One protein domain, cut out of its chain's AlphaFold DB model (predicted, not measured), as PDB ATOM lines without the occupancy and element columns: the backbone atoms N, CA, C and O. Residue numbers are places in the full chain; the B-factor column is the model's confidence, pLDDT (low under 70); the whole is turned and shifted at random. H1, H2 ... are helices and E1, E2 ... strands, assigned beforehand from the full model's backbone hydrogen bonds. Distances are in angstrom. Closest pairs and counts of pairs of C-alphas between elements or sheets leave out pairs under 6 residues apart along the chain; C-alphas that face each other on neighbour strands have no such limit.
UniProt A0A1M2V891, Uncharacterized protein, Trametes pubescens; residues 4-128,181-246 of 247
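What this domain is: This is residues 4 to 128 and 181 to 246 of the 247 residues of an uncharacterized protein of Trametes pubescens (UniProt A0A1M2V891). What shape? There is little regular structure: long loops and short helices surround a small sheet. Which parts? Five named helices and four strands, in order H1 H2 E1 E2 E3 H3 E4 H4 H5, hold 53 of 191 printed residues. The class is mixed, as is the sheet, E1 E2 E3 E4. It is compact, radius of gyration of the C-alphas 16.8 A, spanning 48 by 41 by 37 A.

How they stand to each other: Which strands pair? E1, residues 57 to 60, E2, 68 to 76, and E3, 111 to 115, form a meander of antiparallel neighbours; N 58 to O 75 and N 69 to O 114 are 3.0 A. Which helices touch? H2, residues 45 to 52, touches H5, 240 to 245; closest are C-alphas 50 and 241, 4.3 A apart.

Where its parts are: Where starts E2? C-alpha 68 is at (-30.693, -41.647, -17.837). Where ends H5? C-alpha 245 is at (-31.686, -44.337, -49.211).

The domain as a whole: Any cut? Residues 129 to 180 are unprinted, a 25.6 A gap. Low confidence? 84 residues have pLDDT under 70.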
ATOM      1  N   ASP A   4     -34.844 -37.143 -38.396       38.28
ATOM      2  CA  ASP A   4     -33.854 -38.061 -37.857       38.28
ATOM      3  C   ASP A   4     -33.887 -37.998 -36.328       38.28
ATOM      4  O   ASP A   4     -33.680 -36.940 -35.725       38.28
ATOM      5  N   ASP A   5     -34.220 -39.119 -35.698       35.66
ATOM      6  CA  ASP A   5     -34.582 -39.181 -34.282       35.66
ATOM      7  C   ASP A   5     -33.506 -39.818 -33.374       35.66
ATOM      8  O   ASP A   5     -33.791 -40.322 -32.271       35.66
ATOM      9  N   GLY A   6     -32.249 -39.788 -33.827       44.88
ATOM     10  CA  GLY A   6     -31.119 -40.357 -33.094       44.88
ATOM     11  C   GLY A   6     -29.731 -39.870 -33.421       44.88
ATOM     12  O   GLY A   6     -28.796 -40.317 -32.744       44.88
ATOM     13  N   SER A   7     -29.574 -39.024 -34.432       50.97
ATOM     14  CA  SER A   7     -28.261 -38.509 -34.744       50.97
ATOM     15  C   SER A   7     -27.758 -37.654 -33.588       50.97
ATOM     16  O   SER A   7     -28.510 -37.002 -32.857       50.97
ATOM     17  N   ARG A   8     -26.442 -37.699 -33.381       62.03
ATOM     18  CA  ARG A   8     -25.753 -36.881 -32.384       62.03
ATOM     19  C   ARG A   8     -24.955 -35.734 -33.015       62.03
ATOM     20  O   ARG A   8     -23.845 -35.491 -32.541       62.03
ATOM     21  N   PRO A   9     -25.449 -35.044 -34.064       61.31
ATOM     22  CA  PRO A   9     -24.731 -33.913 -34.597       61.31
ATOM     23  C   PRO A   9     -24.738 -32.812 -33.528       61.31
ATOM     24  O   PRO A   9     -25.664 -32.692 -32.720       61.31
ATOM     25  N   GLY A  10     -23.650 -32.071 -33.455       75.00
ATOM     26  CA  GLY A  10     -23.359 -31.089 -32.427       75.00
ATOM     27  C   GLY A  10     -22.692 -31.691 -31.207       75.00
ATOM     28  O   GLY A  10     -21.618 -31.234 -30.834       75.00
ATOM     29  N   VAL A  11     -23.289 -32.719 -30.601       75.44
ATOM     30  CA  VAL A  11     -22.762 -33.308 -29.354       75.44
ATOM     31  C   VAL A  11     -21.681 -34.369 -29.596       75.44
ATOM     32  O   VAL A  11     -20.883 -34.645 -28.710       75.44
ATOM     33  N   ASN A  12     -21.622 -34.961 -30.792       80.81
ATOM     34  CA  ASN A  12     -20.510 -35.778 -31.279       80.81
ATOM     35  C   ASN A  12     -20.151 -35.289 -32.687       80.81
ATOM     36  O   ASN A  12     -20.590 -35.877 -33.676       80.81
ATOM     37  N   SER A  13     -19.409 -34.183 -32.754       78.62
ATOM     38  CA  SER A  13     -19.210 -33.454 -34.010       78.62
ATOM     39  C   SER A  13     -18.445 -34.257 -35.069       78.62
ATOM     40  O   SER A  13     -17.567 -35.055 -34.740       78.62
ATOM     41  N   ALA A  14     -18.728 -33.984 -36.342       76.12
ATOM     42  CA  ALA A  14     -17.895 -34.325 -37.483       76.12
ATOM     43  C   ALA A  14     -17.014 -33.116 -37.890       76.12
ATOM     44  O   ALA A  14     -17.527 -31.999 -38.002       76.12
ATOM     45  N   PRO A  15     -15.703 -33.319 -38.137       75.44
ATOM     46  CA  PRO A  15     -14.948 -34.544 -37.877       75.44
ATOM     47  C   PRO A  15     -14.855 -34.855 -36.374       75.44
ATOM     48  O   PRO A  15     -14.778 -33.958 -35.536       75.44
ATOM     49  N   SER A  16     -14.825 -36.148 -36.036       77.19
ATOM     50  CA  SER A  16     -14.769 -36.597 -34.641       77.19
ATOM     51  C   SER A  16     -13.416 -36.268 -34.013       77.19
ATOM     52  O   SER A  16     -12.404 -36.905 -34.309       77.19
ATOM     53  N   LEU A  17     -13.416 -35.318 -33.079       77.44
ATOM     54  CA  LEU A  17     -12.250 -34.908 -32.301       77.44
ATOM     55  C   LEU A  17     -12.497 -35.136 -30.808       77.44
ATOM     56  O   LEU A  17     -13.613 -34.989 -30.317       77.44
ATOM     57  N   ARG A  18     -11.432 -35.431 -30.046       76.75
ATOM     58  CA  ARG A  18     -11.532 -35.618 -28.584       76.75
ATOM     59  C   ARG A  18     -12.141 -34.409 -27.864       76.75
ATOM     60  O   ARG A  18     -12.835 -34.602 -26.877       76.75
ATOM     61  N   GLY A  19     -11.881 -33.197 -28.359       79.88
ATOM     62  CA  GLY A  19     -12.396 -31.949 -27.786       79.88
ATOM     63  C   GLY A  19     -13.831 -31.589 -28.180       79.88
ATOM     64  O   GLY A  19     -14.301 -30.552 -27.742       79.88
ATOM     65  N   ALA A  20     -14.502 -32.404 -29.000       77.75
ATOM     66  CA  ALA A  20     -15.869 -32.165 -29.478       77.75
ATOM     67  C   ALA A  20     -16.798 -33.364 -29.180       77.75
ATOM     68  O   ALA A  20     -17.713 -33.675 -29.947       77.75
ATOM     69  N   SER A  21     -16.487 -34.100 -28.105       83.44
ATOM     70  CA  SER A  21     -17.176 -35.319 -27.667       83.44
ATOM     71  C   SER A  21     -18.002 -35.044 -26.408       83.44
ATOM     72  O   SER A  21     -17.714 -35.570 -25.330       83.44
ATOM     73  N   ASP A  22     -19.061 -34.259 -26.565       89.50
ATOM     74  CA  ASP A  22     -19.962 -33.818 -25.495       89.50
ATOM     75  C   ASP A  22     -21.213 -34.707 -25.352       89.50
ATOM     76  O   ASP A  22     -22.099 -34.459 -24.535       89.50
ATOM     77  N   GLY A  23     -21.285 -35.808 -26.108       87.31
ATOM     78  CA  GLY A  23     -22.454 -36.680 -26.151       87.31
ATOM     79  C   GLY A  23     -22.737 -37.485 -24.877       87.31
ATOM     80  O   GLY A  23     -23.836 -38.018 -24.754       87.31
ATOM     81  N   ASN A  24     -21.801 -37.637 -23.932       90.38
ATOM     82  CA  ASN A  24     -22.051 -38.359 -22.674       90.38
ATOM     83  C   ASN A  24     -21.302 -37.734 -21.492       90.38
ATOM     84  O   ASN A  24     -20.095 -37.510 -21.567       90.38
ATOM     85  N   SER A  25     -21.973 -37.605 -20.345       91.62
ATOM     86  CA  SER A  25     -21.329 -37.245 -19.077       91.62
ATOM     87  C   SER A  25     -21.031 -38.484 -18.236       91.62
ATOM     88  O   SER A  25     -21.877 -39.357 -18.066       91.62
ATOM     89  N   ARG A  26     -19.840 -38.555 -17.637       91.94
ATOM     90  CA  ARG A  26     -19.446 -39.662 -16.743       91.94
ATOM     91  C   ARG A  26     -19.726 -39.389 -15.261       91.94
ATOM     92  O   ARG A  26     -19.249 -40.131 -14.414       91.94
ATOM     93  N   LYS A  27     -20.498 -38.346 -14.932       94.06
ATOM     94  CA  LYS A  27     -20.782 -37.956 -13.536       94.06
ATOM     95  C   LYS A  27     -21.736 -38.895 -12.789       94.06
ATOM     96  O   LYS A  27     -21.818 -38.811 -11.571       94.06
ATOM     97  N   GLY A  28     -22.414 -39.803 -13.486       93.81
ATOM     98  CA  GLY A  28     -23.215 -40.860 -12.869       93.81
ATOM     99  C   GLY A  28     -24.165 -41.524 -13.865       93.81
ATOM    100  O   GLY A  28     -24.320 -41.024 -14.977       93.81
ATOM    101  N   PRO A  29     -24.815 -42.639 -13.502       94.19
ATOM    102  CA  PRO A  29     -25.730 -43.343 -14.398       94.19
ATOM    103  C   PRO A  29     -27.078 -42.628 -14.582       94.19
ATOM    104  O   PRO A  29     -27.766 -42.914 -15.559       94.19
ATOM    105  N   ILE A  30     -27.456 -41.708 -13.687       96.12
ATOM    106  CA  ILE A  30     -28.745 -41.001 -13.694       96.12
ATOM    107  C   ILE A  30     -28.499 -39.491 -13.714       96.12
ATOM    108  O   ILE A  30     -28.153 -38.913 -12.689       96.12
ATOM    109  N   LEU A  31     -28.651 -38.858 -14.879       96.44
ATOM    110  CA  LEU A  31     -28.353 -37.436 -15.098       96.44
ATOM    111  C   LEU A  31     -29.498 -36.695 -15.825       96.44
ATOM    112  O   LEU A  31     -29.276 -36.105 -16.882       96.44
ATOM    113  N   PRO A  32     -30.731 -36.696 -15.287       95.06
ATOM    114  CA  PRO A  32     -31.896 -36.106 -15.957       95.06
ATOM    115  C   PRO A  32     -31.814 -34.585 -16.160       95.06
ATOM    116  O   PRO A  32     -32.386 -34.074 -17.119       95.06
ATOM    117  N   TRP A  33     -31.074 -33.872 -15.311       94.44
ATOM    118  CA  TRP A  33     -30.858 -32.424 -15.410       94.44
ATOM    119  C   TRP A  33     -30.002 -31.964 -16.597       94.44
ATOM    120  O   TRP A  33     -30.048 -30.794 -16.960       94.44
ATOM    121  N   LEU A  34     -29.234 -32.863 -17.222       95.06
ATOM    122  CA  LEU A  34     -28.396 -32.503 -18.364       95.06
ATOM    123  C   LEU A  34     -29.254 -32.314 -19.609       95.06
ATOM    124  O   LEU A  34     -30.306 -32.942 -19.748       95.06
ATOM    125  N   ARG A  35     -28.784 -31.490 -20.544       92.56
ATOM    126  CA  ARG A  35     -29.457 -31.242 -21.820       92.56
ATOM    127  C   ARG A  35     -28.454 -31.390 -22.952       92.56
ATOM    128  O   ARG A  35     -27.366 -30.829 -22.887       92.56
ATOM    129  N   ALA A  36     -28.839 -32.086 -24.019       90.75
ATOM    130  CA  ALA A  36     -28.032 -32.154 -25.239       90.75
ATOM    131  C   ALA A  36     -27.749 -30.757 -25.819       90.75
ATOM    132  O   ALA A  36     -26.688 -30.538 -26.392       90.75
ATOM    133  N   LEU A  37     -28.673 -29.809 -25.617       90.94
ATOM    134  CA  LEU A  37     -28.523 -28.412 -26.028       90.94
ATOM    135  C   LEU A  37     -27.254 -27.752 -25.464       90.94
ATOM    136  O   LEU A  37     -26.623 -26.971 -26.166       90.94
ATOM    137  N   ASP A  38     -26.872 -28.086 -24.228       92.19
ATOM    138  CA  ASP A  38     -25.738 -27.458 -23.535       92.19
ATOM    139  C   ASP A  38     -24.374 -27.915 -24.084       92.19
ATOM    140  O   ASP A  38     -23.372 -27.242 -23.872       92.19
ATOM    141  N   GLY A  39     -24.332 -29.049 -24.792       90.81
ATOM    142  CA  GLY A  39     -23.130 -29.586 -25.444       90.81
ATOM    143  C   GLY A  39     -23.163 -29.474 -26.968       90.81
ATOM    144  O   GLY A  39     -22.390 -30.136 -27.653       90.81
ATOM    145  N   LEU A  40     -24.110 -28.718 -27.527       90.12
ATOM    146  CA  LEU A  40     -24.342 -28.679 -28.964       90.12
ATOM    147  C   LEU A  40     -23.348 -27.738 -29.654       90.12
ATOM    148  O   LEU A  40     -23.424 -26.518 -29.524       90.12
ATOM    149  N   ASN A  41     -22.436 -28.297 -30.446       90.50
ATOM    150  CA  ASN A  41     -21.549 -27.513 -31.297       90.50
ATOM    151  C   ASN A  41     -22.292 -27.014 -32.546       90.50
ATOM    152  O   ASN A  41     -22.701 -27.813 -33.385       90.50
ATOM    153  N   THR A  42     -22.437 -25.700 -32.716       90.75
ATOM    154  CA  THR A  42     -23.122 -25.092 -33.876       90.75
ATOM    155  C   THR A  42     -22.317 -25.151 -35.181       90.75
ATOM    156  O   THR A  42     -22.864 -24.866 -36.246       90.75
ATOM    157  N   HIS A  43     -21.044 -25.553 -35.120       88.00
ATOM    158  CA  HIS A  43     -20.123 -25.619 -36.261       88.00
ATOM    159  C   HIS A  43     -19.888 -27.049 -36.764       88.00
ATOM    160  O   HIS A  43     -18.976 -27.274 -37.557       88.00
ATOM    161  N   ASP A  44     -20.683 -28.015 -36.306       86.75
ATOM    162  CA  ASP A  44     -20.575 -29.398 -36.756       86.75
ATOM    163  C   ASP A  44     -20.854 -29.524 -38.267       86.75
ATOM    164  O   ASP A  44     -21.912 -29.122 -38.770       86.75
ATOM    165  N   GLU A  45     -19.918 -30.124 -39.004       82.50
ATOM    166  CA  GLU A  45     -20.085 -30.387 -40.431       82.50
ATOM    167  C   GLU A  45     -21.249 -31.348 -40.705       82.50
ATOM    168  O   GLU A  45     -21.904 -31.239 -41.749       82.50
ATOM    169  N   ALA A  46     -21.574 -32.236 -39.756       79.94
ATOM    170  CA  ALA A  46     -22.657 -33.206 -39.874       79.94
ATOM    171  C   ALA A  46     -24.009 -32.542 -40.168       79.94
ATOM    172  O   ALA A  46     -24.846 -33.149 -40.837       79.94
ATOM    173  N   TYR A  47     -24.229 -31.284 -39.765       81.88
ATOM    174  CA  TYR A  47     -25.449 -30.554 -40.121       81.88
ATOM    175  C   TYR A  47     -25.586 -30.355 -41.628       81.88
ATOM    176  O   TYR A  47     -26.624 -30.683 -42.202       81.88
ATOM    177  N   ARG A  48     -24.536 -29.845 -42.286       80.69
ATOM    178  CA  ARG A  48     -24.547 -29.580 -43.736       80.69
ATOM    179  C   ARG A  48     -24.617 -30.878 -44.527       80.69
ATOM    180  O   ARG A  48     -25.287 -30.933 -45.554       80.69
ATOM    181  N   LEU A  49     -23.939 -31.903 -44.029       73.31
ATOM    182  CA  LEU A  49     -23.910 -33.233 -44.620       73.31
ATOM    183  C   LEU A  49     -25.274 -33.930 -44.532       73.31
ATOM    184  O   LEU A  49     -25.748 -34.491 -45.513       73.31
ATOM    185  N   SER A  50     -25.951 -33.829 -43.390       72.69
ATOM    186  CA  SER A  50     -27.322 -34.329 -43.234       72.69
ATOM    187  C   SER A  50     -28.303 -33.555 -44.114       72.69
ATOM    188  O   SER A  50     -29.169 -34.146 -44.759       72.69
ATOM    189  N   ALA A  51     -28.150 -32.227 -44.171       75.50
ATOM    190  CA  ALA A  51     -28.998 -31.354 -44.973       75.50
ATOM    191  C   ALA A  51     -28.845 -31.591 -46.481       75.50
ATOM    192  O   ALA A  51     -29.839 -31.522 -47.201       75.50
ATOM    193  N   SER A  52     -27.642 -31.918 -46.971       72.56
ATOM    194  CA  SER A  52     -27.447 -32.289 -48.381       72.56
ATOM    195  C   SER A  52     -28.136 -33.610 -48.738       72.56
ATOM    196  O   SER A  52     -28.550 -33.787 -49.880       72.56
ATOM    197  N   GLY A  53     -28.334 -34.490 -47.752       65.25
ATOM    198  CA  GLY A  53     -29.194 -35.670 -47.832       65.25
ATOM    199  C   GLY A  53     -30.670 -35.393 -47.524       65.25
ATOM    200  O   GLY A  53     -31.390 -36.320 -47.190       65.25
ATOM    201  N   GLY A  54     -31.140 -34.142 -47.565       63.91
ATOM    202  CA  GLY A  54     -32.559 -33.784 -47.418       63.91
ATOM    203  C   GLY A  54     -33.131 -33.831 -45.993       63.91
ATOM    204  O   GLY A  54     -34.321 -33.554 -45.805       63.91
ATOM    205  N   VAL A  55     -32.319 -34.129 -44.973       67.19
ATOM    206  CA  VAL A  55     -32.731 -34.051 -43.562       67.19
ATOM    207  C   VAL A  55     -32.724 -32.589 -43.117       67.19
ATOM    208  O   VAL A  55     -31.699 -31.920 -43.158       67.19
ATOM    209  N   THR A  56     -33.861 -32.067 -42.659       73.75
ATOM    210  CA  THR A  56     -33.976 -30.640 -42.278       73.75
ATOM    211  C   THR A  56     -34.137 -30.416 -40.778       73.75
ATOM    212  O   THR A  56     -34.059 -29.282 -40.300       73.75
ATOM    213  N   THR A  57     -34.425 -31.470 -40.018       74.56
ATOM    214  CA  THR A  57     -34.719 -31.419 -38.582       74.56
ATOM    215  C   THR A  57     -34.197 -32.686 -37.917       74.56
ATOM    216  O   THR A  57     -34.387 -33.774 -38.460       74.56
ATOM    217  N   ALA A  58     -33.581 -32.543 -36.745       77.88
ATOM    218  CA  ALA A  58     -33.088 -33.666 -35.955       77.88
ATOM    219  C   ALA A  58     -33.516 -33.544 -34.491       77.88
ATOM    220  O   ALA A  58     -33.590 -32.439 -33.951       77.88
ATOM    221  N   LEU A  59     -33.774 -34.681 -33.843       82.38
ATOM    222  CA  LEU A  59     -33.841 -34.779 -32.387       82.38
ATOM    223  C   LEU A  59     -32.476 -35.242 -31.872       82.38
ATOM    224  O   LEU A  59     -32.145 -36.426 -31.928       82.38
ATOM    225  N   VAL A  60     -31.708 -34.303 -31.326       84.56
ATOM    226  CA  VAL A  60     -30.411 -34.583 -30.711       84.56
ATOM    227  C   VAL A  60     -30.641 -35.058 -29.282       84.56
ATOM    228  O   VAL A  60     -31.262 -34.370 -28.471       84.56
ATOM    229  N   LEU A  61     -30.144 -36.249 -28.961       86.81
ATOM    230  CA  LEU A  61     -30.243 -36.850 -27.632       86.81
ATOM    231  C   LEU A  61     -28.847 -37.077 -27.049       86.81
ATOM    232  O   LEU A  61     -27.913 -37.361 -27.806       86.81
ATOM    233  N   PRO A  62     -28.712 -37.080 -25.708       89.94
ATOM    234  CA  PRO A  62     -27.537 -37.650 -25.073       89.94
ATOM    235  C   PRO A  62     -27.274 -39.080 -25.564       89.94
ATOM    236  O   PRO A  62     -28.154 -39.796 -26.066       89.94
ATOM    237  N   GLY A  63     -26.029 -39.508 -25.420       84.88
ATOM    238  CA  GLY A  63     -25.601 -40.852 -25.745       84.88
ATOM    239  C   GLY A  63     -26.194 -41.903 -24.810       84.88
ATOM    240  O   GLY A  63     -27.120 -41.671 -24.036       84.88
ATOM    241  N   SER A  64     -25.697 -43.128 -24.947       87.25
ATOM    242  CA  SER A  64     -26.218 -44.284 -24.210       87.25
ATOM    243  C   SER A  64     -25.289 -44.765 -23.102       87.25
ATOM    244  O   SER A  64     -25.475 -45.877 -22.615       87.25
ATOM    245  N   ALA A  65     -24.284 -43.970 -22.718       89.50
ATOM    246  CA  ALA A  65     -23.428 -44.312 -21.591       89.50
ATOM    247  C   ALA A  65     -24.242 -44.386 -20.296       89.50
ATOM    248  O   ALA A  65     -24.121 -45.348 -19.554       89.50
ATOM    249  N   ASN A  66     -25.093 -43.395 -20.045       92.19
ATOM    250  CA  ASN A  66     -25.907 -43.283 -18.839       92.19
ATOM    251  C   ASN A  66     -27.216 -44.069 -18.965       92.19
ATOM    252  O   ASN A  66     -27.793 -44.143 -20.048       92.19
ATOM    253  N   ALA A  67     -27.734 -44.567 -17.841       90.94
ATOM    254  CA  ALA A  67     -29.075 -45.137 -17.771       90.94
ATOM    255  C   ALA A  67     -30.149 -44.068 -18.045       90.94
ATOM    256  O   ALA A  67     -31.056 -44.286 -18.846       90.94
ATOM    257  N   ILE A  68     -29.978 -42.876 -17.469       93.50
ATOM    258  CA  ILE A  68     -30.693 -41.647 -17.837       93.50
ATOM    259  C   ILE A  68     -29.647 -40.616 -18.243       93.50
ATOM    260  O   ILE A  68     -28.903 -40.128 -17.396       93.50
ATOM    261  N   GLY A  69     -29.552 -40.323 -19.541       92.31
ATOM    262  CA  GLY A  69     -28.510 -39.445 -20.093       92.31
ATOM    263  C   GLY A  69     -28.839 -37.960 -20.055       92.31
ATOM    264  O   GLY A  69     -27.938 -37.143 -20.207       92.31
ATOM    265  N   GLY A  70     -30.113 -37.626 -19.857       93.31
ATOM    266  CA  GLY A  70     -30.606 -36.255 -19.860       93.31
ATOM    267  C   GLY A  70     -31.616 -35.989 -20.971       93.31
ATOM    268  O   GLY A  70     -32.135 -36.902 -21.626       93.31
ATOM    269  N   GLN A  71     -31.901 -34.709 -21.152       91.94
ATOM    270  CA  GLN A  71     -32.909 -34.165 -22.048       91.94
ATOM    271  C   GLN A  71     -32.360 -34.010 -23.475       91.94
ATOM    272  O   GLN A  71     -31.197 -33.658 -23.675       91.94
ATOM    273  N   GLY A  72     -33.203 -34.271 -24.473       87.62
ATOM    274  CA  GLY A  72     -32.919 -34.020 -25.887       87.62
ATOM    275  C   GLY A  72     -33.399 -32.651 -26.360       87.62
ATOM    276  O   GLY A  72     -34.204 -32.004 -25.694       87.62
ATOM    277  N   ALA A  73     -32.937 -32.245 -27.540       85.38
ATOM    278  CA  ALA A  73     -33.320 -31.003 -28.202       85.38
ATOM    279  C   ALA A  73     -33.698 -31.269 -29.662       85.38
ATOM    280  O   ALA A  73     -32.976 -31.963 -30.378       85.38
ATOM    281  N   VAL A  74     -34.827 -30.715 -30.109       82.81
ATOM    282  CA  VAL A  74     -35.214 -30.753 -31.524       82.81
ATOM    283  C   VAL A  74     -34.673 -29.502 -32.200       82.81
ATOM    284  O   VAL A  74     -34.997 -28.390 -31.788       82.81
ATOM    285  N   ILE A  75     -33.867 -29.683 -33.243       83.38
ATOM    286  CA  ILE A  75     -33.178 -28.595 -33.938       83.38
ATOM    287  C   ILE A  75     -33.500 -28.580 -35.430       83.38
ATOM    288  O   ILE A  75     -33.737 -29.619 -36.050       83.38
ATOM    289  N   LYS A  76     -33.446 -27.393 -36.032       86.00
ATOM    290  CA  LYS A  76     -33.294 -27.217 -37.475       86.00
ATOM    291  C   LYS A  76     -31.825 -27.351 -37.857       86.00
ATOM    292  O   LYS A  76     -30.962 -26.726 -37.247       86.00
ATOM    293  N   LEU A  77     -31.554 -28.097 -38.926       82.06
ATOM    294  CA  LEU A  77     -30.203 -28.269 -39.473       82.06
ATOM    295  C   LEU A  77     -29.812 -27.070 -40.348       82.06
ATOM    296  O   LEU A  77     -29.563 -27.197 -41.545       82.06
ATOM    297  N   ARG A  78     -29.822 -25.878 -39.749       84.44
ATOM    298  CA  ARG A  78     -29.445 -24.617 -40.390       84.44
ATOM    299  C   ARG A  78     -28.480 -23.846 -39.489       84.44
ATOM    300  O   ARG A  78     -28.629 -23.925 -38.270       84.44
ATOM    301  N   PRO A  79     -27.560 -23.053 -40.053       87.12
ATOM    302  CA  PRO A  79     -26.766 -22.131 -39.257       87.12
ATOM    303  C   PRO A  79     -27.676 -21.143 -38.503       87.12
ATOM    304  O   PRO A  79     -28.540 -20.522 -39.135       87.12
ATOM    305  N   PRO A  80     -27.520 -20.993 -37.179       86.75
ATOM    306  CA  PRO A  80     -28.267 -20.006 -36.409       86.75
ATOM    307  C   PRO A  80     -27.687 -18.600 -36.632       86.75
ATOM    308  O   PRO A  80     -26.474 -18.429 -36.778       86.75
ATOM    309  N   THR A  81     -28.541 -17.574 -36.658       85.56
ATOM    310  CA  THR A  81     -28.130 -16.176 -36.909       85.56
ATOM    311  C   THR A  81     -27.279 -15.596 -35.782       85.56
ATOM    312  O   THR A  81     -26.378 -14.802 -36.028       85.56
ATOM    313  N   ASP A  82     -27.551 -16.017 -34.551       86.62
ATOM    314  CA  ASP A  82     -26.868 -15.610 -33.321       86.62
ATOM    315  C   ASP A  82     -25.690 -16.535 -32.958       86.62
ATOM    316  O   ASP A  82     -25.057 -16.351 -31.920       86.62
ATOM    317  N   ARG A  83     -25.388 -17.533 -33.808       87.12
ATOM    318  CA  ARG A  83     -24.370 -18.578 -33.585       87.12
ATOM    319  C   ARG A  83     -24.613 -19.442 -32.338       87.12
ATOM    320  O   ARG A  83     -23.727 -20.218 -31.973       87.12
ATOM    321  N   SER A  84     -25.791 -19.351 -31.715       89.75
ATOM    322  CA  SER A  84     -26.110 -20.067 -30.482       89.75
ATOM    323  C   SER A  84     -26.818 -21.399 -30.761       89.75
ATOM    324  O   SER A  84     -27.554 -21.519 -31.747       89.75
ATOM    325  N   PRO A  85     -26.653 -22.411 -29.890       89.50
ATOM    326  CA  PRO A  85     -27.463 -23.626 -29.941       89.50
ATOM    327  C   PRO A  85     -28.969 -23.348 -29.885       89.50
ATOM    328  O   PRO A  85     -29.751 -23.995 -30.581       89.50
ATOM    329  N   THR A  86     -29.378 -22.354 -29.093       87.44
ATOM    330  CA  THR A  86     -30.780 -21.943 -28.939       87.44
ATOM    331  C   THR A  86     -31.370 -21.461 -30.262       87.44
ATOM    332  O   THR A  86     -32.492 -21.831 -30.591       87.44
ATOM    333  N   GLY A  87     -30.601 -20.735 -31.082       86.06
ATOM    334  CA  GLY A  87     -31.033 -20.279 -32.408       86.06
ATOM    335  C   GLY A  87     -31.302 -21.410 -33.414       86.06
ATOM    336  O   GLY A  87     -31.910 -21.180 -34.466       86.06
ATOM    337  N   MET A  88     -30.868 -22.639 -33.108       87.19
ATOM    338  CA  MET A  88     -31.165 -23.834 -33.898       87.19
ATOM    339  C   MET A  88     -32.427 -24.562 -33.432       87.19
ATOM    340  O   MET A  88     -32.907 -25.418 -34.174       87.19
ATOM    341  N   LEU A  89     -32.970 -24.267 -32.245       85.12
ATOM    342  CA  LEU A  89     -34.145 -24.964 -31.719       85.12
ATOM    343  C   LEU A  89     -35.335 -24.819 -32.672       85.12
ATOM    344  O   LEU A  89     -35.649 -23.734 -33.156       85.12
ATOM    345  N   LEU A  90     -35.997 -25.942 -32.951       79.31
ATOM    346  CA  LEU A  90     -37.259 -25.936 -33.689       79.31
ATOM    347  C   LEU A  90     -38.389 -25.374 -32.826       79.31
ATOM    348  O   LEU A  90     -39.217 -24.609 -33.305       79.31
ATOM    349  N   GLU A  91     -38.411 -25.800 -31.568       68.75
ATOM    350  CA  GLU A  91     -39.337 -25.347 -30.544       68.75
ATOM    351  C   GLU A  91     -38.504 -25.119 -29.284       68.75
ATOM    352  O   GLU A  91     -37.877 -26.054 -28.772       68.75
ATOM    353  N   SER A  92     -38.455 -23.878 -28.799       66.12
ATOM    354  CA  SER A  92     -37.976 -23.640 -27.442       66.12
ATOM    355  C   SER A  92     -39.047 -24.164 -26.491       66.12
ATOM    356  O   SER A  92     -40.218 -23.825 -26.660       66.12
ATOM    357  N   PRO A  93     -38.696 -24.979 -25.483       58.78
ATOM    358  CA  PRO A  93     -39.679 -25.384 -24.491       58.78
ATOM    359  C   PRO A  93     -40.281 -24.142 -23.809       58.78
ATOM    360  O   PRO A  93     -41.463 -24.118 -23.498       58.78
ATOM    361  N   TYR A  94     -39.507 -23.071 -23.644       59.16
ATOM    362  CA  TYR A  94     -39.941 -21.879 -22.921       59.16
ATOM    363  C   TYR A  94     -40.691 -20.854 -23.778       59.16
ATOM    364  O   TYR A  94     -41.092 -19.828 -23.246       59.16
ATOM    365  N   GLU A  95     -40.882 -21.098 -25.075       56.19
ATOM    366  CA  GLU A  95     -41.537 -20.151 -25.981       56.19
ATOM    367  C   GLU A  95     -42.750 -20.821 -26.629       56.19
ATOM    368  O   GLU A  95     -42.663 -21.928 -27.162       56.19
ATOM    369  N   THR A  96     -43.907 -20.154 -26.592       49.53
ATOM    370  CA  THR A  96     -45.121 -20.650 -27.254       49.53
ATOM    371  C   THR A  96     -45.631 -19.652 -28.282       49.53
ATOM    372  O   THR A  96     -45.752 -18.455 -28.017       49.53
ATOM    373  N   GLY A  97     -45.955 -20.152 -29.478       50.06
ATOM    374  CA  GLY A  97     -46.312 -19.300 -30.612       50.06
ATOM    375  C   GLY A  97     -45.131 -18.436 -31.061       50.06
ATOM    376  O   GLY A  97     -44.012 -18.616 -30.606       50.06
ATOM    377  N   ASN A  98     -45.369 -17.486 -31.957       50.56
ATOM    378  CA  ASN A  98     -44.360 -16.550 -32.476       50.56
ATOM    379  C   ASN A  98     -43.848 -15.544 -31.405       50.56
ATOM    380  O   ASN A  98     -43.538 -14.400 -31.731       50.56
ATOM    381  N   THR A  99     -43.840 -15.920 -30.122       53.28
ATOM    382  CA  THR A  99     -43.555 -15.051 -28.976       53.28
ATOM    383  C   THR A  99     -42.392 -15.607 -28.159       53.28
ATOM    384  O   THR A  99     -42.292 -16.811 -27.955       53.28
ATOM    385  N   THR A 100     -41.529 -14.724 -27.661       51.59
ATOM    386  CA  THR A 100     -40.369 -15.055 -26.813       51.59
ATOM    387  C   THR A 100     -40.727 -15.099 -25.320       51.59
ATOM    388  O   THR A 100     -39.859 -14.926 -24.465       51.59
ATOM    389  N   VAL A 101     -42.017 -15.215 -24.980       53.94
ATOM    390  CA  VAL A 101     -42.506 -15.101 -23.599       53.94
ATOM    391  C   VAL A 101     -42.856 -16.481 -23.055       53.94
ATOM    392  O   VAL A 101     -43.668 -17.205 -23.629       53.94
ATOM    393  N   TYR A 102     -42.251 -16.810 -21.914       53.75
ATOM    394  CA  TYR A 102     -42.579 -17.989 -21.125       53.75
ATOM    395  C   TYR A 102     -43.965 -17.843 -20.498       53.75
ATOM    396  O   TYR A 102     -44.183 -16.968 -19.659       53.75
ATOM    397  N   ASP A 103     -44.893 -18.711 -20.902       57.28
ATOM    398  CA  ASP A 103     -46.208 -18.847 -20.282       57.28
ATOM    399  C   ASP A 103     -46.199 -20.059 -19.333       57.28
ATOM    400  O   ASP A 103     -46.241 -21.200 -19.795       57.28
ATOM    401  N   PRO A 104     -46.167 -19.853 -18.005       55.38
ATOM    402  CA  PRO A 104     -46.173 -20.945 -17.031       55.38
ATOM    403  C   PRO A 104     -47.510 -21.705 -16.970       55.38
ATOM    404  O   PRO A 104     -47.588 -22.754 -16.327       55.38
ATOM    405  N   THR A 105     -48.572 -21.182 -17.593       58.28
ATOM    406  CA  THR A 105     -49.884 -21.842 -17.702       58.28
ATOM    407  C   THR A 105     -49.993 -22.720 -18.951       58.28
ATOM    408  O   THR A 105     -50.810 -23.642 -18.993       58.28
ATOM    409  N   SER A 106     -49.128 -22.474 -19.935       55.53
ATOM    410  CA  SER A 106     -48.973 -23.276 -21.141       55.53
ATOM    411  C   SER A 106     -48.239 -24.581 -20.828       55.53
ATOM    412  O   SER A 106     -47.291 -24.638 -20.043       55.53
ATOM    413  N   HIS A 107     -48.671 -25.674 -21.454       51.50
ATOM    414  CA  HIS A 107     -47.922 -26.921 -21.393       51.50
ATOM    415  C   HIS A 107     -46.745 -26.856 -22.371       51.50
ATOM    416  O   HIS A 107     -46.950 -26.655 -23.569       51.50
ATOM    417  N   PHE A 108     -45.527 -27.117 -21.874       56.56
ATOM    418  CA  PHE A 108     -44.388 -27.496 -22.713       56.56
ATOM    419  C   PHE A 108     -44.866 -28.521 -23.740       56.56
ATOM    420  O   PHE A 108     -45.340 -29.584 -23.336       56.56
ATOM    421  N   ARG A 109     -44.774 -28.214 -25.044       57.78
ATOM    422  CA  ARG A 109     -45.338 -29.106 -26.067       57.78
ATOM    423  C   ARG A 109     -44.755 -30.500 -25.921       57.78
ATOM    424  O   ARG A 109     -45.511 -31.414 -25.611       57.78
ATOM    425  N   PHE A 110     -43.433 -30.653 -26.031       64.62
ATOM    426  CA  PHE A 110     -42.747 -31.906 -25.705       64.62
ATOM    427  C   PHE A 110     -41.279 -31.669 -25.329       64.62
ATOM    428  O   PHE A 110     -40.494 -31.194 -26.147       64.62
ATOM    429  N   ARG A 111     -40.869 -32.097 -24.131       80.38
ATOM    430  CA  ARG A 111     -39.458 -32.396 -23.836       80.38
ATOM    431  C   ARG A 111     -39.187 -33.869 -24.120       80.38
ATOM    432  O   ARG A 111     -40.066 -34.710 -23.936       80.38
ATOM    433  N   GLN A 112     -37.982 -34.193 -24.567       83.88
ATOM    434  CA  GLN A 112     -37.563 -35.572 -24.825       83.88
ATOM    435  C   GLN A 112     -36.505 -35.957 -23.802       83.88
ATOM    436  O   GLN A 112     -35.667 -35.130 -23.456       83.88
ATOM    437  N   MET A 113     -36.506 -37.202 -23.339       88.81
ATOM    438  CA  MET A 113     -35.468 -37.700 -22.442       88.81
ATOM    439  C   MET A 113     -34.906 -39.024 -22.935       88.81
ATOM    440  O   MET A 113     -35.627 -39.917 -23.388       88.81
ATOM    441  N   LYS A 114     -33.581 -39.148 -22.836       87.44
ATOM    442  CA  LYS A 114     -32.869 -40.360 -23.210       87.44
ATOM    443  C   LYS A 114     -32.755 -41.303 -22.020       87.44
ATOM    444  O   LYS A 114     -32.043 -41.017 -21.058       87.44
ATOM    445  N   HIS A 115     -33.352 -42.481 -22.169       87.69
ATOM    446  CA  HIS A 115     -33.046 -43.648 -21.348       87.69
ATOM    447  C   HIS A 115     -32.248 -44.680 -22.139       87.69
ATOM    448  O   HIS A 115     -32.548 -44.952 -23.306       87.69
ATOM    449  N   ALA A 116     -31.238 -45.267 -21.503       83.56
ATOM    450  CA  ALA A 116     -30.547 -46.445 -21.996       83.56
ATOM    451  C   ALA A 116     -30.685 -47.577 -20.972       83.56
ATOM    452  O   ALA A 116     -30.127 -47.529 -19.885       83.56
ATOM    453  N   CYS A 117     -31.411 -48.628 -21.338       73.19
ATOM    454  CA  CYS A 117     -31.655 -49.779 -20.461       73.19
ATOM    455  C   CYS A 117     -30.777 -50.993 -20.825       73.19
ATOM    456  O   CYS A 117     -31.101 -52.124 -20.475       73.19
ATOM    457  N   GLY A 118     -29.717 -50.774 -21.611       68.56
ATOM    458  CA  GLY A 118     -28.921 -51.831 -22.243       68.56
ATOM    459  C   GLY A 118     -27.562 -52.079 -21.586       68.56
ATOM    460  O   GLY A 118     -27.310 -51.693 -20.454       68.56
ATOM    461  N   GLU A 119     -26.654 -52.713 -22.327       74.31
ATOM    462  CA  GLU A 119     -25.304 -53.061 -21.846       74.31
ATOM    463  C   GLU A 119     -24.362 -51.858 -21.657       74.31
ATOM    464  O   GLU A 119     -23.376 -51.955 -20.932       74.31
ATOM    465  N   ASN A 120     -24.644 -50.726 -22.314       81.88
ATOM    466  CA  ASN A 120     -23.740 -49.575 -22.343       81.88
ATOM    467  C   ASN A 120     -23.518 -48.952 -20.952       81.88
ATOM    468  O   ASN A 120     -22.352 -48.758 -20.606       81.88
ATOM    469  N   PRO A 121     -24.557 -48.727 -20.124       80.62
ATOM    470  CA  PRO A 121     -24.370 -48.376 -18.717       80.62
ATOM    471  C   PRO A 121     -23.516 -49.375 -17.941       80.62
ATOM    472  O   PRO A 121     -22.592 -48.962 -17.243       80.62
ATOM    473  N   GLY A 122     -23.746 -50.679 -18.122       82.31
ATOM    474  CA  GLY A 122     -22.936 -51.710 -17.468       82.31
ATOM    475  C   GLY A 122     -21.457 -51.626 -17.852       82.31
ATOM    476  O   GLY A 122     -20.588 -51.650 -16.986       82.31
ATOM    477  N   ARG A 123     -21.159 -51.426 -19.141       85.38
ATOM    478  CA  ARG A 123     -19.787 -51.273 -19.648       85.38
ATOM    479  C   ARG A 123     -19.108 -49.979 -19.186       85.38
ATOM    480  O   ARG A 123     -17.911 -49.995 -18.932       85.38
ATOM    481  N   VAL A 124     -19.824 -48.853 -19.135       89.88
ATOM    482  CA  VAL A 124     -19.231 -47.542 -18.799       89.88
ATOM    483  C   VAL A 124     -19.022 -47.374 -17.296       89.88
ATOM    484  O   VAL A 124     -18.025 -46.778 -16.893       89.88
ATOM    485  N   TYR A 125     -19.939 -47.894 -16.482       91.00
ATOM    486  CA  TYR A 125     -19.903 -47.763 -15.023       91.00
ATOM    487  C   TYR A 125     -19.441 -49.037 -14.313       91.00
ATOM    488  O   TYR A 125     -19.550 -49.118 -13.093       91.00
ATOM    489  N   SER A 126     -18.939 -50.026 -15.061       90.94
ATOM    490  CA  SER A 126     -18.506 -51.332 -14.538       90.94
ATOM    491  C   SER A 126     -19.572 -52.017 -13.668       90.94
ATOM    492  O   SER A 126     -19.253 -52.653 -12.667       90.94
ATOM    493  N   GLY A 127     -20.844 -51.853 -14.038       86.44
ATOM    494  CA  GLY A 127     -22.003 -52.324 -13.283       86.44
ATOM    495  C   GLY A 127     -22.738 -53.472 -13.967       86.44
ATOM    496  O   GLY A 127     -22.578 -53.754 -15.156       86.44
ATOM    497  N   THR A 128     -23.607 -54.127 -13.213       89.19
ATOM    498  CA  THR A 128     -24.515 -55.155 -13.712       89.19
ATOM    499  C   THR A 128     -25.830 -54.547 -14.207       89.19
ATOM    500  O   THR A 128     -26.153 -53.373 -13.993       89.19
ATOM    501  N   LEU A 181     -42.977 -38.068 -14.802       90.06
ATOM    502  CA  LEU A 181     -44.097 -38.635 -14.035       90.06
ATOM    503  C   LEU A 181     -45.413 -37.882 -14.270       90.06
ATOM    504  O   LEU A 181     -46.482 -38.485 -14.224       90.06
ATOM    505  N   ARG A 182     -45.338 -36.578 -14.554       88.44
ATOM    506  CA  ARG A 182     -46.486 -35.736 -14.926       88.44
ATOM    507  C   ARG A 182     -46.859 -35.835 -16.417       88.44
ATOM    508  O   ARG A 182     -47.784 -35.157 -16.854       88.44
ATOM    509  N   GLY A 183     -46.148 -36.640 -17.215       82.88
ATOM    510  CA  GLY A 183     -46.417 -36.843 -18.646       82.88
ATOM    511  C   GLY A 183     -45.967 -35.706 -19.578       82.88
ATOM    512  O   GLY A 183     -46.292 -35.737 -20.773       82.88
ATOM    513  N   ARG A 184     -45.210 -34.733 -19.052       81.94
ATOM    514  CA  ARG A 184     -44.700 -33.530 -19.742       81.94
ATOM    515  C   ARG A 184     -43.373 -33.766 -20.475       81.94
ATOM    516  O   ARG A 184     -43.031 -33.034 -21.401       81.94
ATOM    517  N   VAL A 185     -42.645 -34.821 -20.108       84.19
ATOM    518  CA  VAL A 185     -41.431 -35.281 -20.801       84.19
ATOM    519  C   VAL A 185     -41.686 -36.666 -21.396       84.19
ATOM    520  O   VAL A 185     -42.194 -37.562 -20.723       84.19
ATOM    521  N   LYS A 186     -41.342 -36.856 -22.671       80.56
ATOM    522  CA  LYS A 186     -41.526 -38.121 -23.388       80.56
ATOM    523  C   LYS A 186     -40.274 -38.990 -23.295       80.56
ATOM    524  O   LYS A 186     -39.159 -38.551 -23.579       80.56
ATOM    525  N   LEU A 187     -40.492 -40.246 -22.912       70.75
ATOM    526  CA  LEU A 187     -39.501 -41.311 -22.915       70.75
ATOM    527  C   LEU A 187     -39.742 -42.130 -24.182       70.75
ATOM    528  O   LEU A 187     -40.726 -42.852 -24.250       70.75
ATOM    529  N   ILE A 188     -38.860 -42.004 -25.173       60.06
ATOM    530  CA  ILE A 188     -38.944 -42.672 -26.487       60.06
ATOM    531  C   ILE A 188     -39.998 -42.071 -27.446       60.06
ATOM    532  O   ILE A 188     -41.203 -42.173 -27.248       60.06
ATOM    533  N   GLN A 189     -39.455 -41.458 -28.511       52.12
ATOM    534  CA  GLN A 189     -39.981 -41.228 -29.868       52.12
ATOM    535  C   GLN A 189     -41.506 -41.170 -30.025       52.12
ATOM    536  O   GLN A 189     -42.093 -41.886 -30.832       52.12
ATOM    537  N   ASN A 190     -42.148 -40.257 -29.303       41.56
ATOM    538  CA  ASN A 190     -43.488 -39.817 -29.655       41.56
ATOM    539  C   ASN A 190     -43.397 -38.404 -30.233       41.56
ATOM    540  O   ASN A 190     -43.646 -37.411 -29.553       41.56
ATOM    541  N   ILE A 191     -42.938 -38.317 -31.482       42.03
ATOM    542  CA  ILE A 191     -43.094 -37.109 -32.291       42.03
ATOM    543  C   ILE A 191     -44.466 -37.246 -32.964       42.03
ATOM    544  O   ILE A 191     -44.685 -38.171 -33.741       42.03
ATOM    545  N   ALA A 192     -45.391 -36.338 -32.644       39.03
ATOM    546  CA  ALA A 192     -46.734 -36.254 -33.234       39.03
ATOM    547  C   ALA A 192     -47.754 -37.370 -32.879       39.03
ATOM    548  O   ALA A 192     -48.628 -37.674 -33.688       39.03
ATOM    549  N   GLY A 193     -47.711 -37.944 -31.670       40.88
ATOM    550  CA  GLY A 193     -48.827 -38.737 -31.114       40.88
ATOM    551  C   GLY A 193     -48.993 -40.160 -31.673       40.88
ATOM    552  O   GLY A 193     -50.086 -40.715 -31.610       40.88
ATOM    553  N   LYS A 194     -47.933 -40.749 -32.231       46.28
ATOM    554  CA  LYS A 194     -47.923 -42.073 -32.881       46.28
ATOM    555  C   LYS A 194     -47.321 -43.167 -31.966       46.28
ATOM    556  O   LYS A 194     -46.757 -42.826 -30.924       46.28
ATOM    557  N   PRO A 195     -47.488 -44.474 -32.286       41.50
ATOM    558  CA  PRO A 195     -47.019 -45.592 -31.453       41.50
ATOM    559  C   PRO A 195     -45.520 -45.492 -31.123       41.50
ATOM    560  O   PRO A 195     -44.788 -44.862 -31.889       41.50
ATOM    561  N   PRO A 196     -45.040 -46.107 -30.023       48.41
ATOM    562  CA  PRO A 196     -43.641 -45.998 -29.619       48.41
ATOM    563  C   PRO A 196     -42.726 -46.508 -30.733       48.41
ATOM    564  O   PRO A 196     -42.802 -47.675 -31.120       48.41
ATOM    565  N   ALA A 197     -41.863 -45.634 -31.249       48.00
ATOM    566  CA  ALA A 197     -40.883 -46.033 -32.245       48.00
ATOM    567  C   ALA A 197     -39.688 -46.736 -31.574       48.00
ATOM    568  O   ALA A 197     -39.211 -46.362 -30.496       48.00
ATOM    569  N   ALA A 198     -39.256 -47.832 -32.196       44.91
ATOM    570  CA  ALA A 198     -38.107 -48.615 -31.781       44.91
ATOM    571  C   ALA A 198     -36.921 -48.255 -32.678       44.91
ATOM    572  O   ALA A 198     -36.992 -48.359 -33.899       44.91
ATOM    573  N   ALA A 199     -35.807 -47.870 -32.060       50.78
ATOM    574  CA  ALA A 199     -34.554 -47.648 -32.763       50.78
ATOM    575  C   ALA A 199     -33.957 -48.990 -33.216       50.78
ATOM    576  O   ALA A 199     -33.383 -49.716 -32.400       50.78
ATOM    577  N   LEU A 200     -34.085 -49.306 -34.504       45.06
ATOM    578  CA  LEU A 200     -33.475 -50.477 -35.130       45.06
ATOM    579  C   LEU A 200     -32.246 -50.043 -35.925       45.06
ATOM    580  O   LEU A 200     -32.285 -49.066 -36.664       45.06
ATOM    581  N   PHE A 201     -31.147 -50.776 -35.768       51.50
ATOM    582  CA  PHE A 201     -29.933 -50.544 -36.536       51.50
ATOM    583  C   PHE A 201     -29.861 -51.587 -37.647       51.50
ATOM    584  O   PHE A 201     -29.540 -52.743 -37.371       51.50
ATOM    585  N   ALA A 202     -30.159 -51.174 -38.876       47.03
ATOM    586  CA  ALA A 202     -30.089 -52.009 -40.075       47.03
ATOM    587  C   ALA A 202     -28.720 -52.702 -40.217       47.03
ATOM    588  O   ALA A 202     -28.630 -53.926 -40.278       47.03
ATOM    589  N   THR A 203     -27.644 -51.915 -40.156       47.19
ATOM    590  CA  THR A 203     -26.269 -52.371 -40.422       47.19
ATOM    591  C   THR A 203     -25.485 -52.787 -39.176       47.19
ATOM    592  O   THR A 203     -24.415 -53.376 -39.293       47.19
ATOM    593  N   HIS A 204     -26.014 -52.537 -37.973       53.09
ATOM    594  CA  HIS A 204     -25.455 -53.061 -36.717       53.09
ATOM    595  C   HIS A 204     -26.283 -54.248 -36.228       53.09
ATOM    596  O   HIS A 204     -26.730 -54.305 -35.082       53.09
ATOM    597  N   SER A 205     -26.526 -55.227 -37.095       53.19
ATOM    598  CA  SER A 205     -27.045 -56.507 -36.625       53.19
ATOM    599  C   SER A 205     -25.970 -57.214 -35.781       53.19
ATOM    600  O   SER A 205     -24.771 -57.005 -35.957       53.19
ATOM    601  N   ARG A 206     -26.389 -58.021 -34.799       53.81
ATOM    602  CA  ARG A 206     -25.511 -58.844 -33.931       53.81
ATOM    603  C   ARG A 206     -24.615 -58.108 -32.922       53.81
ATOM    604  O   ARG A 206     -23.973 -58.789 -32.128       53.81
ATOM    605  N   TYR A 207     -24.600 -56.773 -32.878       53.59
ATOM    606  CA  TYR A 207     -23.873 -56.051 -31.816       53.59
ATOM    607  C   TYR A 207     -24.529 -56.204 -30.432       53.59
ATOM    608  O   TYR A 207     -23.843 -56.107 -29.422       53.59
ATOM    609  N   LYS A 208     -25.844 -56.471 -30.389       54.72
ATOM    610  CA  LYS A 208     -26.622 -56.793 -29.183       54.72
ATOM    611  C   LYS A 208     -27.556 -57.965 -29.453       54.72
ATOM    612  O   LYS A 208     -27.952 -58.206 -30.594       54.72
ATOM    613  N   ARG A 209     -27.950 -58.689 -28.400       57.34
ATOM    614  CA  ARG A 209     -28.837 -59.862 -28.511       57.34
ATOM    615  C   ARG A 209     -30.163 -59.514 -29.198       57.34
ATOM    616  O   ARG A 209     -30.674 -60.300 -29.987       57.34
ATOM    617  N   GLU A 210     -30.684 -58.324 -28.931       53.75
ATOM    618  CA  GLU A 210     -31.933 -57.804 -29.483       53.75
ATOM    619  C   GLU A 210     -31.822 -57.443 -30.975       53.75
ATOM    620  O   GLU A 210     -32.824 -57.473 -31.680       53.75
ATOM    621  N   SER A 211     -30.616 -57.162 -31.491       56.09
ATOM    622  CA  SER A 211     -30.377 -56.856 -32.912       56.09
ATOM    623  C   SER A 211     -29.855 -58.052 -33.714       56.09
ATOM    624  O   SER A 211     -29.408 -57.902 -34.852       56.09
ATOM    625  N   TYR A 212     -29.898 -59.263 -33.149       60.91
ATOM    626  CA  TYR A 212     -29.335 -60.457 -33.786       60.91
ATOM    627  C   TYR A 212     -30.008 -60.808 -35.125       60.91
ATOM    628  O   TYR A 212     -29.359 -61.343 -36.018       60.91
ATOM    629  N   ARG A 213     -31.297 -60.472 -35.274       60.72
ATOM    630  CA  ARG A 213     -32.095 -60.678 -36.496       60.72
ATOM    631  C   ARG A 213     -32.304 -59.390 -37.311       60.72
ATOM    632  O   ARG A 213     -33.299 -59.283 -38.018       60.72
ATOM    633  N   GLY A 214     -31.423 -58.398 -37.163       60.41
ATOM    634  CA  GLY A 214     -31.510 -57.146 -37.922       60.41
ATOM    635  C   GLY A 214     -31.421 -57.376 -39.436       60.41
ATOM    636  O   GLY A 214     -30.723 -58.288 -39.877       60.41
ATOM    637  N   SER A 215     -32.134 -56.555 -40.207       62.59
ATOM    638  CA  SER A 215     -32.099 -56.533 -41.672       62.59
ATOM    639  C   SER A 215     -32.162 -55.087 -42.152       62.59
ATOM    640  O   SER A 215     -32.974 -54.312 -41.641       62.59
ATOM    641  N   GLU A 216     -31.348 -54.744 -43.148       63.09
ATOM    642  CA  GLU A 216     -31.395 -53.453 -43.841       63.09
ATOM    643  C   GLU A 216     -32.716 -53.194 -44.577       63.09
ATOM    644  O   GLU A 216     -33.125 -52.054 -44.732       63.09
ATOM    645  N   PHE A 217     -33.460 -54.244 -44.926       67.50
ATOM    646  CA  PHE A 217     -34.751 -54.119 -45.611       67.50
ATOM    647  C   PHE A 217     -35.943 -54.008 -44.652       67.50
ATOM    648  O   PHE A 217     -37.075 -53.812 -45.096       67.50
ATOM    649  N   ALA A 218     -35.722 -54.147 -43.338       66.38
ATOM    650  CA  ALA A 218     -36.799 -54.140 -42.346       66.38
ATOM    651  C   ALA A 218     -37.674 -52.872 -42.400       66.38
ATOM    652  O   ALA A 218     -38.896 -53.016 -42.351       66.38
ATOM    653  N   PRO A 219     -37.122 -51.651 -42.554       64.38
ATOM    654  CA  PRO A 219     -37.933 -50.445 -42.709       64.38
ATOM    655  C   PRO A 219     -38.893 -50.506 -43.900       64.38
ATOM    656  O   PRO A 219     -40.082 -50.230 -43.748       64.38
ATOM    657  N   ARG A 220     -38.406 -50.934 -45.069       67.00
ATOM    658  CA  ARG A 220     -39.223 -51.030 -46.281       67.00
ATOM    659  C   ARG A 220     -40.318 -52.084 -46.161       67.00
ATOM    660  O   ARG A 220     -41.468 -51.797 -46.457       67.00
ATOM    661  N   ILE A 221     -39.991 -53.270 -45.644       70.88
ATOM    662  CA  ILE A 221     -40.963 -54.356 -45.433       70.88
ATOM    663  C   ILE A 221     -42.088 -53.912 -44.486       70.88
ATOM    664  O   ILE A 221     -43.256 -54.214 -44.719       70.88
ATOM    665  N   LEU A 222     -41.746 -53.189 -43.413       69.25
ATOM    666  CA  LEU A 222     -42.730 -52.654 -42.471       69.25
ATOM    667  C   LEU A 222     -43.612 -51.586 -43.135       69.25
ATOM    668  O   LEU A 222     -44.830 -51.622 -42.965       69.25
ATOM    669  N   ALA A 223     -43.021 -50.682 -43.920       71.19
ATOM    670  CA  ALA A 223     -43.762 -49.670 -44.669       71.19
ATOM    671  C   ALA A 223     -44.716 -50.292 -45.705       71.19
ATOM    672  O   ALA A 223     -45.890 -49.920 -45.740       71.19
ATOM    673  N   ASP A 224     -44.255 -51.281 -46.479       76.75
ATOM    674  CA  ASP A 224     -45.062 -52.024 -47.460       76.75
ATOM    675  C   ASP A 224     -46.217 -52.792 -46.787       76.75
ATOM    676  O   ASP A 224     -47.293 -52.947 -47.364       76.75
ATOM    677  N   ALA A 225     -46.033 -53.216 -45.532       80.69
ATOM    678  CA  ALA A 225     -47.071 -53.829 -44.701       80.69
ATOM    679  C   ALA A 225     -48.023 -52.810 -44.031       80.69
ATOM    680  O   ALA A 225     -48.858 -53.194 -43.209       80.69
ATOM    681  N   GLY A 226     -47.905 -51.515 -44.343       74.94
ATOM    682  CA  GLY A 226     -48.742 -50.451 -43.783       74.94
ATOM    683  C   GLY A 226     -48.364 -50.020 -42.361       74.94
ATOM    684  O   GLY A 226     -49.130 -49.305 -41.711       74.94
ATOM    685  N   ILE A 227     -47.197 -50.428 -41.854       66.06
ATOM    686  CA  ILE A 227     -46.685 -50.014 -40.544       66.06
ATOM    687  C   ILE A 227     -45.912 -48.704 -40.709       66.06
ATOM    688  O   ILE A 227     -44.995 -48.592 -41.518       66.06
ATOM    689  N   HIS A 228     -46.264 -47.693 -39.913       60.47
ATOM    690  CA  HIS A 228     -45.590 -46.399 -39.962       60.47
ATOM    691  C   HIS A 228     -44.166 -46.501 -39.402       60.47
ATOM    692  O   HIS A 228     -43.974 -46.633 -38.192       60.47
ATOM    693  N   VAL A 229     -43.169 -46.369 -40.274       57.94
ATOM    694  CA  VAL A 229     -41.754 -46.413 -39.897       57.94
ATOM    695  C   VAL A 229     -41.218 -45.007 -39.650       57.94
ATOM    696  O   VAL A 229     -41.463 -44.083 -40.425       57.94
ATOM    697  N   VAL A 230     -40.484 -44.846 -38.551       63.44
ATOM    698  CA  VAL A 230     -39.666 -43.660 -38.281       63.44
ATOM    699  C   VAL A 230     -38.209 -44.088 -38.368       63.44
ATOM    700  O   VAL A 230     -37.824 -45.098 -37.779       63.44
ATOM    701  N   MET A 231     -37.426 -43.345 -39.144       60.53
ATOM    702  CA  MET A 231     -36.025 -43.655 -39.394       60.53
ATOM    703  C   MET A 231     -35.120 -42.880 -38.447       60.53
ATOM    704  O   MET A 231     -35.335 -41.700 -38.168       60.53
ATOM    705  N   LYS A 232     -34.080 -43.571 -37.991       60.75
ATOM    706  CA  LYS A 232     -33.126 -43.089 -37.007       60.75
ATOM    707  C   LYS A 232     -31.708 -43.244 -37.518       60.75
ATOM    708  O   LYS A 232     -31.296 -44.366 -37.805       60.75
ATOM    709  N   SER A 233     -30.927 -42.174 -37.532       58.97
ATOM    710  CA  SER A 233     -29.469 -42.281 -37.614       58.97
ATOM    711  C   SER A 233     -28.892 -42.408 -36.208       58.97
ATOM    712  O   SER A 233     -29.458 -41.917 -35.241       58.97
ATOM    713  N   ASP A 234     -27.755 -43.083 -36.068       58.84
ATOM    714  CA  ASP A 234     -26.941 -43.011 -34.854       58.84
ATOM    715  C   ASP A 234     -25.590 -42.392 -35.212       58.84
ATOM    716  O   ASP A 234     -24.563 -43.059 -35.194       58.84
ATOM    717  N   HIS A 235     -25.578 -41.127 -35.630       56.94
ATOM    718  CA  HIS A 235     -24.334 -40.441 -35.987       56.94
ATOM    719  C   HIS A 235     -23.309 -40.484 -34.823       56.94
ATOM    720  O   HIS A 235     -23.685 -40.234 -33.668       56.94
ATOM    721  N   PRO A 236     -22.017 -40.795 -35.082       50.00
ATOM    722  CA  PRO A 236     -21.362 -40.984 -36.390       50.00
ATOM    723  C   PRO A 236     -21.371 -42.426 -36.935       50.00
ATOM    724  O   PRO A 236     -20.723 -42.706 -37.936       50.00
ATOM    725  N   VAL A 237     -22.074 -43.353 -36.283       57.31
ATOM    726  CA  VAL A 237     -22.125 -44.777 -36.652       57.31
ATOM    727  C   VAL A 237     -22.850 -44.999 -37.984       57.31
ATOM    728  O   VAL A 237     -22.376 -45.760 -38.822       57.31
ATOM    729  N   LEU A 238     -23.976 -44.311 -38.194       58.88
ATOM    730  CA  LEU A 238     -24.661 -44.217 -39.486       58.88
ATOM    731  C   LEU A 238     -24.851 -42.734 -39.817       58.88
ATOM    732  O   LEU A 238     -25.544 -42.024 -39.080       58.88
ATOM    733  N   ASP A 239     -24.225 -42.259 -40.897       60.47
ATOM    734  CA  ASP A 239     -24.380 -40.874 -41.341       60.47
ATOM    735  C   ASP A 239     -25.824 -40.642 -41.805       60.47
ATOM    736  O   ASP A 239     -26.348 -41.327 -42.685       60.47
ATOM    737  N   SER A 240     -26.464 -39.664 -41.177       58.53
ATOM    738  CA  SER A 240     -27.842 -39.244 -41.403       58.53
ATOM    739  C   SER A 240     -28.132 -38.852 -42.848       58.53
ATOM    740  O   SER A 240     -29.276 -38.972 -43.281       58.53
ATOM    741  N   ARG A 241     -27.116 -38.478 -43.639       58.19
ATOM    742  CA  ARG A 241     -27.275 -38.219 -45.079       58.19
ATOM    743  C   ARG A 241     -27.778 -39.431 -45.865       58.19
ATOM    744  O   ARG A 241     -28.365 -39.258 -46.928       58.19
ATOM    745  N   PHE A 242     -27.510 -40.644 -45.375       60.53
ATOM    746  CA  PHE A 242     -27.893 -41.875 -46.058       60.53
ATOM    747  C   PHE A 242     -29.285 -42.371 -45.658       60.53
ATOM    748  O   PHE A 242     -29.801 -43.277 -46.302       60.53
ATOM    749  N   LEU A 243     -29.936 -41.745 -44.666       62.50
ATOM    750  CA  LEU A 243     -31.260 -42.164 -44.188       62.50
ATOM    751  C   LEU A 243     -32.327 -42.184 -45.287       62.50
ATOM    752  O   LEU A 243     -33.234 -43.007 -45.232       62.50
ATOM    753  N   LEU A 244     -32.232 -41.295 -46.281       58.28
ATOM    754  CA  LEU A 244     -33.170 -41.268 -47.408       58.28
ATOM    755  C   LEU A 244     -33.059 -42.484 -48.334       58.28
ATOM    756  O   LEU A 244     -34.015 -42.768 -49.049       58.28
ATOM    757  N   PHE A 245     -31.918 -43.176 -48.347       57.97
ATOM    758  CA  PHE A 245     -31.686 -44.337 -49.211       57.97
ATOM    759  C   PHE A 245     -32.040 -45.670 -48.538       57.97
ATOM    760  O   PHE A 245     -31.968 -46.709 -49.181       57.97
ATOM    761  N   GLU A 246     -32.444 -45.646 -47.266       55.44
ATOM    762  CA  GLU A 246     -32.871 -46.823 -46.493       55.44
ATOM    763  C   GLU A 246     -34.386 -47.119 -46.657       55.44
ATOM    764  O   GLU A 246     -34.947 -47.936 -45.923       55.44
TER     765      GLU A 246